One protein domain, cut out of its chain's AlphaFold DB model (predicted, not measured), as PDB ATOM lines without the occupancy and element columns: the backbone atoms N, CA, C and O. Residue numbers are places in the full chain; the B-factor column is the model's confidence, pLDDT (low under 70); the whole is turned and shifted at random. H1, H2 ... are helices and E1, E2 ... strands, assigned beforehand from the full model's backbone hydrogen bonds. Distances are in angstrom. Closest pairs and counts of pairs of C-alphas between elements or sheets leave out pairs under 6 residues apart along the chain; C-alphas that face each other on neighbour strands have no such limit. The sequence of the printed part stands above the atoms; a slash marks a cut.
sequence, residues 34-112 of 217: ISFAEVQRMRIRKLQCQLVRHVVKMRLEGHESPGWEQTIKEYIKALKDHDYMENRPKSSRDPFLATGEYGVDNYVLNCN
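What this domain is: This is residues 34 to 112 of the 217 residues of an uncharacterized protein of Colletotrichum fructicola (strain Nara gc5) (UniProt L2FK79). Picture a long helical hairpin, H1 and H2 side by side and running opposite ways, with a small, loosely joined head at the end where H1 begins; the head is made of the short strand E1 and the short helix H3, and H3 reaches neither of the long helices. The printed part has 79 residues with three named helices and one named strand, in the order H1, H2, E1, H3, and its class is mostly helix. E1 pairs with no named strand, but residues 34 to 35 pair with its residues 97 to 98, antiparallel, and tie the head to the start of the hairpin. The whole is only just extended, close to loose, with a radius of gyration of the C-alphas of 17.4 A, and it is flat, spanning 55 by 29 by 14 A.

How they stand to each other: Start with H1, residues 36 to 61, and go on to H2, residues 68 to 87; these two form a helical hairpin. They touch, with 20 pairs of C-alphas within 8 A, and the closest are those of Leu 47 and Tyr 75, 5.9 A apart. Their lines stand at a shallow tilt of 25 degrees, and they run opposite ways. Next look at E1, residues 97 to 99, which is apart from H2; its closest C-alpha pair with H1 is that of Leu 97 and Phe 36, 6.1 A. Then comes H3, residues 103 to 112, which is apart from H1 and from H2. The closest C-alphas of E1 and H3 are those of Ala 98 and Asp 105, 5.9 A apart. In H1, H2 and H3 every O i to N i+4 pair is within hydrogen-bond range.

Where its parts are: Find C-alpha 36 at (12.069, 19.280, 78.970); from there H1 runs 37.3 A to C-alpha 61 at (-1.662, 53.830, 81.541). H2 takes up the chain at Trp 68 and runs 28.8 A to Asn 87. E1, Leu 97 to Thr 99, is 6.1 A from first to last C-alpha. H3 begins at Gly 103 and ends 14.3 A away at C-alpha 112, at (2.386, 11.267, 87.650).

The domain as a whole: The two C-alphas farthest apart are those of Gly 62 and Gly 103, 55.0 A, while the first and last printed C-alphas, of Ile 34 and Asn 112, are 12.1 A apart. The printed part has no cut. The links H1 to H2 and H2 to E1 are short, and E1 to H3 is tight. The mean pLDDT of the printed part is 82.9; look for values under 70, the model's low confidence, at residues 89 to 93 and 100 to 103.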
ATOM      1  N   ILE A  34       9.044  12.513  77.591       72.94
ATOM      2  CA  ILE A  34       8.798  13.946  77.803       72.94
ATOM      3  C   ILE A  34      10.104  14.712  77.588       72.94
ATOM      4  O   ILE A  34      11.122  14.441  78.228       72.94
ATOM      5  N   SER A  35      10.071  15.692  76.683       76.19
ATOM      6  CA  SER A  35      11.200  16.580  76.397       76.19
ATOM      7  C   SER A  35      11.098  17.861  77.222       76.19
ATOM      8  O   SER A  35      10.254  18.724  76.965       76.19
ATOM      9  N   PHE A  36      12.006  18.047  78.178       82.00
ATOM     10  CA  PHE A  36      12.069  19.280  78.970       82.00
ATOM     11  C   PHE A  36      12.440  20.506  78.124       82.00
ATOM     12  O   PHE A  36      12.069  21.627  78.471       82.00
ATOM     13  N   ALA A  37      13.101  20.310  76.977       80.06
ATOM     14  CA  ALA A  37      13.379  21.392  76.032       80.06
ATOM     15  C   ALA A  37      12.087  22.019  75.472       80.06
ATOM     16  O   ALA A  37      12.023  23.221  75.223       80.06
ATOM     17  N   GLU A  38      11.027  21.228  75.317       77.56
ATOM     18  CA  GLU A  38       9.746  21.712  74.794       77.56
ATOM     19  C   GLU A  38       8.926  22.401  75.887       77.56
ATOM     20  O   GLU A  38       8.337  23.458  75.651       77.56
ATOM     21  N   VAL A  39       8.990  21.890  77.120       84.62
ATOM     22  CA  VAL A  39       8.465  22.593  78.302       84.62
ATOM     23  C   VAL A  39       9.122  23.973  78.434       84.62
ATOM     24  O   VAL A  39       8.444  24.973  78.685       84.62
ATOM     25  N   GLN A  40      10.429  24.062  78.180       88.31
ATOM     26  CA  GLN A  40      11.142  25.335  78.170       88.31
ATOM     27  C   GLN A  40      10.641  26.274  77.059       88.31
ATOM     28  O   GLN A  40      10.456  27.466  77.310       88.31
ATOM     29  N   ARG A  41      10.327  25.769  75.859       84.19
ATOM     30  CA  ARG A  41       9.698  26.585  74.799       84.19
ATOM     31  C   ARG A  41       8.309  27.085  75.187       84.19
ATOM     32  O   ARG A  41       7.990  28.245  74.923       84.19
ATOM     33  N   MET A  42       7.496  26.260  75.849       87.69
ATOM     34  CA  MET A  42       6.199  26.700  76.383       87.69
ATOM     35  C   MET A  42       6.372  27.823  77.413       87.69
ATOM     36  O   MET A  42       5.653  28.825  77.365       87.69
ATOM     37  N   ARG A  43       7.369  27.710  78.302       91.94
ATOM     38  CA  ARG A  43       7.709  28.758  79.274       91.94
ATOM     39  C   ARG A  43       8.118  30.065  78.594       91.94
ATOM     40  O   ARG A  43       7.632  31.121  78.994       91.94
ATOM     41  N   ILE A  44       8.955  30.005  77.559       92.25
ATOM     42  CA  ILE A  44       9.378  31.184  76.785       92.25
ATOM     43  C   ILE A  44       8.161  31.881  76.169       92.25
ATOM     44  O   ILE A  44       7.998  33.086  76.353       92.25
ATOM     45  N   ARG A  45       7.255  31.138  75.517       92.19
ATOM     46  CA  ARG A  45       6.022  31.708  74.940       92.19
ATOM     47  C   ARG A  45       5.135  32.361  76.001       92.19
ATOM     48  O   ARG A  45       4.628  33.460  75.789       92.19
ATOM     49  N   LYS A  46       4.986  31.726  77.168       94.06
ATOM     50  CA  LYS A  46       4.237  32.299  78.296       94.06
ATOM     51  C   LYS A  46       4.830  33.640  78.748       94.06
ATOM     52  O   LYS A  46       4.079  34.597  78.937       94.06
ATOM     53  N   LEU A  47       6.156  33.719  78.877       93.44
ATOM     54  CA  LEU A  47       6.866  34.947  79.257       93.44
ATOM     55  C   LEU A  47       6.741  36.041  78.185       93.44
ATOM     56  O   LEU A  47       6.531  37.201  78.529       93.44
ATOM     57  N   GLN A  48       6.772  35.686  76.894       93.56
ATOM     58  CA  GLN A  48       6.515  36.636  75.801       93.56
ATOM     59  C   GLN A  48       5.124  37.258  75.914       93.56
ATOM     60  O   GLN A  48       4.988  38.478  75.867       93.56
ATOM     61  N   CYS A  49       4.088  36.442  76.129       93.31
ATOM     62  CA  CYS A  49       2.733  36.957  76.313       93.31
ATOM     63  C   CYS A  49       2.630  37.894  77.527       93.31
ATOM     64  O   CYS A  49       1.917  38.897  77.469       93.31
ATOM     65  N   GLN A  50       3.333  37.593  78.622       92.31
ATOM     66  CA  GLN A  50       3.366  38.462  79.802       92.31
ATOM     67  C   GLN A  50       4.077  39.788  79.519       92.31
ATOM     68  O   GLN A  50       3.539  40.840  79.858       92.31
ATOM     69  N   LEU A  51       5.225  39.761  78.839       92.88
ATOM     70  CA  LEU A  51       5.948  40.968  78.429       92.88
ATOM     71  C   LEU A  51       5.094  41.866  77.540       92.88
ATOM     72  O   LEU A  51       4.981  43.060  77.806       92.88
ATOM     73  N   VAL A  52       4.425  41.287  76.541       93.44
ATOM     74  CA  VAL A  52       3.515  42.035  75.665       93.44
ATOM     75  C   VAL A  52       2.406  42.697  76.482       93.44
ATOM     76  O   VAL A  52       2.128  43.876  76.284       93.44
ATOM     77  N   ARG A  53       1.814  41.992  77.456       91.75
ATOM     78  CA  ARG A  53       0.803  42.585  78.349       91.75
ATOM     79  C   ARG A  53       1.357  43.747  79.173       91.75
ATOM     80  O   ARG A  53       0.668  44.756  79.288       91.75
ATOM     81  N   HIS A  54       2.567  43.632  79.721       91.31
ATOM     82  CA  HIS A  54       3.201  44.734  80.452       91.31
ATOM     83  C   HIS A  54       3.434  45.948  79.544       91.31
ATOM     84  O   HIS A  54       3.083  47.060  79.923       91.31
ATOM     85  N   VAL A  55       3.948  45.741  78.328       91.75
ATOM     86  CA  VAL A  55       4.194  46.821  77.355       91.75
ATOM     87  C   VAL A  55       2.897  47.509  76.928       91.75
ATOM     88  O   VAL A  55       2.841  48.735  76.860       91.75
ATOM     89  N   VAL A  56       1.836  46.737  76.680       92.88
ATOM     90  CA  VAL A  56       0.517  47.288  76.338       92.88
ATOM     91  C   VAL A  56      -0.043  48.115  77.496       92.88
ATOM     92  O   VAL A  56      -0.513  49.225  77.260       92.88
ATOM     93  N   LYS A  57       0.061  47.634  78.741       90.12
ATOM     94  CA  LYS A  57      -0.359  48.401  79.925       90.12
ATOM     95  C   LYS A  57       0.416  49.707  80.075       90.12
ATOM     96  O   LYS A  57      -0.207  50.747  80.227       90.12
ATOM     97  N   MET A  58       1.742  49.682  79.927       90.94
ATOM     98  CA  MET A  58       2.572  50.894  79.997       90.94
ATOM     99  C   MET A  58       2.189  51.924  78.926       90.94
ATOM    100  O   MET A  58       2.155  53.119  79.201       90.94
ATOM    101  N   ARG A  59       1.844  51.465  77.715       90.44
ATOM    102  CA  ARG A  59       1.377  52.344  76.633       90.44
ATOM    103  C   ARG A  59       0.017  52.986  76.934       90.44
ATOM    104  O   ARG A  59      -0.206  54.111  76.505       90.44
ATOM    105  N   LEU A  60      -0.887  52.269  77.603       88.75
ATOM    106  CA  LEU A  60      -2.245  52.746  77.893       88.75
ATOM    107  C   LEU A  60      -2.316  53.605  79.161       88.75
ATOM    108  O   LEU A  60      -3.046  54.589  79.188       88.75
ATOM    109  N   GLU A  61      -1.577  53.232  80.203       86.06
ATOM    110  CA  GLU A  61      -1.662  53.830  81.541       86.06
ATOM    111  C   GLU A  61      -0.589  54.909  81.776       86.06
ATOM    112  O   GLU A  61      -0.693  55.672  82.730       86.06
ATOM    113  N   GLY A  62       0.446  54.991  80.927       82.81
ATOM    114  CA  GLY A  62       1.512  55.998  81.026       82.81
ATOM    115  C   GLY A  62       2.471  55.815  82.212       82.81
ATOM    116  O   GLY A  62       3.388  56.616  82.384       82.81
ATOM    117  N   HIS A  63       2.291  54.757  83.005       84.31
ATOM    118  CA  HIS A  63       3.130  54.406  84.147       84.31
ATOM    119  C   HIS A  63       3.779  53.031  83.961       84.31
ATOM    120  O   HIS A  63       3.231  52.149  83.297       84.31
ATOM    121  N   GLU A  64       4.958  52.840  84.557       83.19
ATOM    122  CA  GLU A  64       5.682  51.570  84.498       83.19
ATOM    123  C   GLU A  64       4.919  50.446  85.217       83.19
ATOM    124  O   GLU A  64       4.465  50.592  86.351       83.19
ATOM    125  N   SER A  65       4.782  49.293  84.555       84.00
ATOM    126  CA  SER A  65       3.999  48.173  85.085       84.00
ATOM    127  C   SER A  65       4.789  47.397  86.148       84.00
ATOM    128  O   SER A  65       5.852  46.865  85.836       84.00
ATOM    129  N   PRO A  66       4.294  47.231  87.385       84.38
ATOM    130  CA  PRO A  66       5.066  46.583  88.441       84.38
ATOM    131  C   PRO A  66       5.483  45.157  88.039       84.38
ATOM    132  O   PRO A  66       4.660  44.349  87.605       84.38
ATOM    133  N   GLY A  67       6.779  44.861  88.169       87.75
ATOM    134  CA  GLY A  67       7.360  43.552  87.846       87.75
ATOM    135  C   GLY A  67       7.782  43.351  86.385       87.75
ATOM    136  O   GLY A  67       8.280  42.273  86.061       87.75
ATOM    137  N   TRP A  68       7.648  44.357  85.508       89.25
ATOM    138  CA  TRP A  68       8.067  44.251  84.102       89.25
ATOM    139  C   TRP A  68       9.564  43.909  83.954       89.25
ATOM    140  O   TRP A  68       9.926  43.053  83.141       89.25
ATOM    141  N   GLU A  69      10.416  44.512  84.790       92.12
ATOM    142  CA  GLU A  69      11.869  44.291  84.807       92.12
ATOM    143  C   GLU A  69      12.228  42.850  85.214       92.12
ATOM    144  O   GLU A  69      13.139  42.216  84.670       92.12
ATOM    145  N   GLN A  70      11.467  42.275  86.143       94.06
ATOM    146  CA  GLN A  70      11.683  40.895  86.554       94.06
ATOM    147  C   GLN A  70      11.248  39.918  85.458       94.06
ATOM    148  O   GLN A  70      11.991  38.989  85.139       94.06
ATOM    149  N   THR A  71      10.107  40.172  84.814       92.31
ATOM    150  CA  THR A  71       9.622  39.353  83.697       92.31
ATOM    151  C   THR A  71      10.613  39.353  82.529       92.31
ATOM    152  O   THR A  71      10.875  38.295  81.952       92.31
ATOM    153  N   ILE A  72      11.225  40.498  82.192       93.75
ATOM    154  CA  ILE A  72      12.227  40.552  81.113       93.75
ATOM    155  C   ILE A  72      13.519  39.826  81.503       93.75
ATOM    156  O   ILE A  72      14.071  39.081  80.694       93.75
ATOM    157  N   LYS A  73      13.965  39.952  82.757       95.81
ATOM    158  CA  LYS A  73      15.131  39.219  83.267       95.81
ATOM    159  C   LYS A  73      14.908  37.706  83.234       95.81
ATOM    160  O   LYS A  73      15.796  36.957  82.828       95.81
ATOM    161  N   GLU A  74      13.721  37.252  83.625       94.88
ATOM    162  CA  GLU A  74      13.333  35.842  83.558       94.88
ATOM    163  C   GLU A  74      13.220  35.337  82.120       94.88
ATOM    164  O   GLU A  74      13.622  34.206  81.847       94.88
ATOM    165  N   TYR A  75      12.740  36.171  81.197       93.69
ATOM    166  CA  TYR A  75      12.689  35.860  79.772       93.69
ATOM    167  C   TYR A  75      14.084  35.696  79.162       93.69
ATOM    168  O   TYR A  75      14.353  34.680  78.521       93.69
ATOM    169  N   ILE A  76      14.999  36.635  79.421       94.00
ATOM    170  CA  ILE A  76      16.394  36.552  78.959       94.00
ATOM    171  C   ILE A  76      17.066  35.300  79.528       94.00
ATOM    172  O   ILE A  76      17.732  34.560  78.803       94.00
ATOM    173  N   LYS A  77      16.863  35.026  80.821       95.88
ATOM    174  CA  LYS A  77      17.381  33.810  81.451       95.88
ATOM    175  C   LYS A  77      16.809  32.556  80.787       95.88
ATOM    176  O   LYS A  77      17.569  31.653  80.464       95.88
ATOM    177  N   ALA A  78      15.501  32.514  80.536       92.44
ATOM    178  CA  ALA A  78      14.857  31.376  79.893       92.44
ATOM    179  C   ALA A  78      15.371  31.131  78.464       92.44
ATOM    180  O   ALA A  78      15.531  29.972  78.081       92.44
ATOM    181  N   LEU A  79      15.669  32.193  77.705       91.69
ATOM    182  CA  LEU A  79      16.316  32.092  76.394       91.69
ATOM    183  C   LEU A  79      17.725  31.507  76.504       91.69
ATOM    184  O   LEU A  79      18.029  30.525  75.836       91.69
ATOM    185  N   LYS A  80      18.555  32.033  77.410       91.38
ATOM    186  CA  LYS A  80      19.910  31.509  77.631       91.38
ATOM    187  C   LYS A  80      19.896  30.039  78.060       91.38
ATOM    188  O   LYS A  80      20.710  29.246  77.591       91.38
ATOM    189  N   ASP A  81      18.963  29.671  78.937       90.06
ATOM    190  CA  ASP A  81      18.766  28.290  79.377       90.06
ATOM    191  C   ASP A  81      18.320  27.392  78.203       90.06
ATOM    192  O   ASP A  81      18.755  26.246  78.113       90.06
ATOM    193  N   HIS A  82      17.497  27.900  77.277       86.56
ATOM    194  CA  HIS A  82      17.098  27.178  76.063       86.56
ATOM    195  C   HIS A  82      18.280  26.964  75.110       86.56
ATOM    196  O   HIS A  82      18.496  25.838  74.663       86.56
ATOM    197  N   ASP A  83      19.093  27.992  74.867       84.75
ATOM    198  CA  ASP A  83      20.296  27.873  74.035       84.75
ATOM    199  C   ASP A  83      21.299  26.890  74.649       84.75
ATOM    200  O   ASP A  83      21.934  26.105  73.943       84.75
ATOM    201  N   TYR A  84      21.422  26.877  75.979       86.12
ATOM    202  CA  TYR A  84      22.213  25.871  76.683       86.12
ATOM    203  C   TYR A  84      21.663  24.455  76.459       86.12
ATOM    204  O   TYR A  84      22.429  23.533  76.183       86.12
ATOM    205  N   MET A  85      20.341  24.270  76.550       81.69
ATOM    206  CA  MET A  85      19.696  22.974  76.311       81.69
ATOM    207  C   MET A  85      19.865  22.479  74.871       81.69
ATOM    208  O   MET A  85      19.912  21.265  74.672       81.69
ATOM    209  N   GLU A  86      19.946  23.380  73.889       76.25
ATOM    210  CA  GLU A  86      20.130  23.053  72.470       76.25
ATOM    211  C   GLU A  86      21.589  22.724  72.126       76.25
ATOM    212  O   GLU A  86      21.855  21.738  71.437       76.25
ATOM    213  N   ASN A  87      22.538  23.503  72.648       75.06
ATOM    214  CA  ASN A  87      23.963  23.350  72.345       75.06
ATOM    215  C   ASN A  87      24.647  22.232  73.142       75.06
ATOM    216  O   ASN A  87      25.772  21.836  72.824       75.06
ATOM    217  N   ARG A  88      24.007  21.714  74.197       76.06
ATOM    218  CA  ARG A  88      24.593  20.642  75.000       76.06
ATOM    219  C   ARG A  88      24.676  19.352  74.172       76.06
ATOM    220  O   ARG A  88      23.650  18.887  73.669       76.06
ATOM    221  N   PRO A  89      25.860  18.724  74.063       66.75
ATOM    222  CA  PRO A  89      26.001  17.482  73.321       66.75
ATOM    223  C   PRO A  89      25.099  16.404  73.922       66.75
ATOM    224  O   PRO A  89      24.999  16.257  75.146       66.75
ATOM    225  N   LYS A  90      24.439  15.645  73.044       66.00
ATOM    226  CA  LYS A  90      23.631  14.491  73.434       66.00
ATOM    227  C   LYS A  90      24.559  13.421  73.996       66.00
ATOM    228  O   LYS A  90      25.203  12.691  73.251       66.00
ATOM    229  N   SER A  91      24.669  13.380  75.317       65.31
ATOM    230  CA  SER A  91      25.309  12.271  76.013       65.31
ATOM    231  C   SER A  91      24.416  11.030  75.930       65.31
ATOM    232  O   SER A  91      23.215  11.148  75.683       65.31
ATOM    233  N   SER A  92      24.987   9.848  76.180       63.06
ATOM    234  CA  SER A  92      24.254   8.573  76.217       63.06
ATOM    235  C   SER A  92      23.032   8.613  77.148       63.06
ATOM    236  O   SER A  92      22.079   7.875  76.919       63.06
ATOM    237  N   ARG A  93      23.037   9.495  78.157       69.38
ATOM    238  CA  ARG A  93      21.877   9.836  78.984       69.38
ATOM    239  C   ARG A  93      21.614  11.338  78.900       69.38
ATOM    240  O   ARG A  93      22.388  12.135  79.431       69.38
ATOM    241  N   ASP A  94      20.539  11.727  78.222       72.00
ATOM    242  CA  ASP A  94      20.150  13.131  78.076       72.00
ATOM    243  C   ASP A  94      19.335  13.587  79.301       72.00
ATOM    244  O   ASP A  94      18.215  13.119  79.477       72.00
ATOM    245  N   PRO A  95      19.838  14.504  80.150       76.50
ATOM    246  CA  PRO A  95      19.111  14.951  81.343       76.50
ATOM    247  C   PRO A  95      17.855  15.761  81.019       76.50
ATOM    248  O   PRO A  95      17.031  15.994  81.896       76.50
ATOM    249  N   PHE A  96      17.724  16.230  79.775       77.81
ATOM    250  CA  PHE A  96      16.568  16.993  79.315       77.81
ATOM    251  C   PHE A  96      15.490  16.111  78.674       77.81
ATOM    252  O   PHE A  96      14.518  16.635  78.126       77.81
ATOM    253  N   LEU A  97      15.652  14.791  78.750       74.81
ATOM    254  CA  LEU A  97      14.706  13.811  78.249       74.81
ATOM    255  C   LEU A  97      14.336  12.850  79.382       74.81
ATOM    256  O   LEU A  97      15.160  12.043  79.797       74.81
ATOM    257  N   ALA A  98      13.091  12.908  79.848       73.75
ATOM    258  CA  ALA A  98      12.544  11.880  80.728       73.75
ATOM    259  C   ALA A  98      11.960  10.763  79.856       73.75
ATOM    260  O   ALA A  98      11.094  11.024  79.020       73.75
ATOM    261  N   THR A  99      12.465   9.537  80.001       70.19
ATOM    262  CA  THR A  99      12.055   8.378  79.186       70.19
ATOM    263  C   THR A  99      11.758   7.189  80.092       70.19
ATOM    264  O   THR A  99      12.591   6.841  80.923       70.19
ATOM    265  N   GLY A 100      10.636   6.495  79.868       64.50
ATOM    266  CA  GLY A 100      10.270   5.264  80.596       64.50
ATOM    267  C   GLY A 100      11.229   4.068  80.426       64.50
ATOM    268  O   GLY A 100      11.042   3.029  81.047       64.50
ATOM    269  N   GLU A 101      12.281   4.206  79.616       65.12
ATOM    270  CA  GLU A 101      13.355   3.219  79.429       65.12
ATOM    271  C   GLU A 101      14.291   3.146  80.641       65.12
ATOM    272  O   GLU A 101      14.939   2.126  80.862       65.12
ATOM    273  N   TYR A 102      14.349   4.207  81.450       67.25
ATOM    274  CA  TYR A 102      15.120   4.225  82.687       67.25
ATOM    275  C   TYR A 102      14.190   3.973  83.870       67.25
ATOM    276  O   TYR A 102      13.230   4.708  84.063       67.25
ATOM    277  N   GLY A 103      14.491   2.978  84.712       66.31
ATOM    278  CA  GLY A 103      13.603   2.581  85.817       66.31
ATOM    279  C   GLY A 103      13.243   3.709  86.795       66.31
ATOM    280  O   GLY A 103      12.120   3.755  87.288       66.31
ATOM    281  N   VAL A 104      14.161   4.655  87.034       74.19
ATOM    282  CA  VAL A 104      13.909   5.829  87.893       74.19
ATOM    283  C   VAL A 104      12.928   6.796  87.234       74.19
ATOM    284  O   VAL A 104      11.960   7.223  87.858       74.19
ATOM    285  N   ASP A 105      13.154   7.113  85.963       70.88
ATOM    286  CA  ASP A 105      12.297   8.007  85.191       70.88
ATOM    287  C   ASP A 105      10.920   7.364  84.982       70.88
ATOM    288  O   ASP A 105       9.908   8.047  85.093       70.88
ATOM    289  N   ASN A 106      10.868   6.044  84.770       72.25
ATOM    290  CA  ASN A 106       9.635   5.273  84.661       72.25
ATOM    291  C   ASN A 106       8.826   5.306  85.960       72.25
ATOM    292  O   ASN A 106       7.622   5.518  85.921       72.25
ATOM    293  N   TYR A 107       9.476   5.173  87.122       74.50
ATOM    294  CA  TYR A 107       8.794   5.326  88.408       74.50
ATOM    295  C   TYR A 107       8.184   6.726  88.548       74.50
ATOM    296  O   TYR A 107       7.022   6.858  88.919       74.50
ATOM    297  N   VAL A 108       8.931   7.776  88.193       76.50
ATOM    298  CA  VAL A 108       8.432   9.160  88.239       76.50
ATOM    299  C   VAL A 108       7.288   9.378  87.247       76.50
ATOM    300  O   VAL A 108       6.286   9.988  87.611       76.50
ATOM    301  N   LEU A 109       7.402   8.868  86.021       73.94
ATOM    302  CA  LEU A 109       6.367   8.968  84.991       73.94
ATOM    303  C   LEU A 109       5.097   8.233  85.430       73.94
ATOM    304  O   LEU A 109       4.031   8.834  85.465       73.94
ATOM    305  N   ASN A 110       5.217   6.984  85.873       71.44
ATOM    306  CA  ASN A 110       4.081   6.161  86.278       71.44
ATOM    307  C   ASN A 110       3.406   6.655  87.571       71.44
ATOM    308  O   ASN A 110       2.241   6.366  87.808       71.44
ATOM    309  N   CYS A 111       4.112   7.427  88.406       74.44
ATOM    310  CA  CYS A 111       3.514   8.092  89.568       74.44
ATOM    311  C   CYS A 111       2.740   9.376  89.216       74.44
ATOM    312  O   CYS A 111       1.993   9.863  90.061       74.44
ATOM    313  N   ASN A 112       2.958   9.966  88.034       72.38
ATOM    314  CA  ASN A 112       2.386  11.267  87.650       72.38
ATOM    315  C   ASN A 112       1.485  11.211  86.405       72.38
ATOM    316  O   ASN A 112       0.827  12.204  86.100       72.38
TER     317      ASN A 112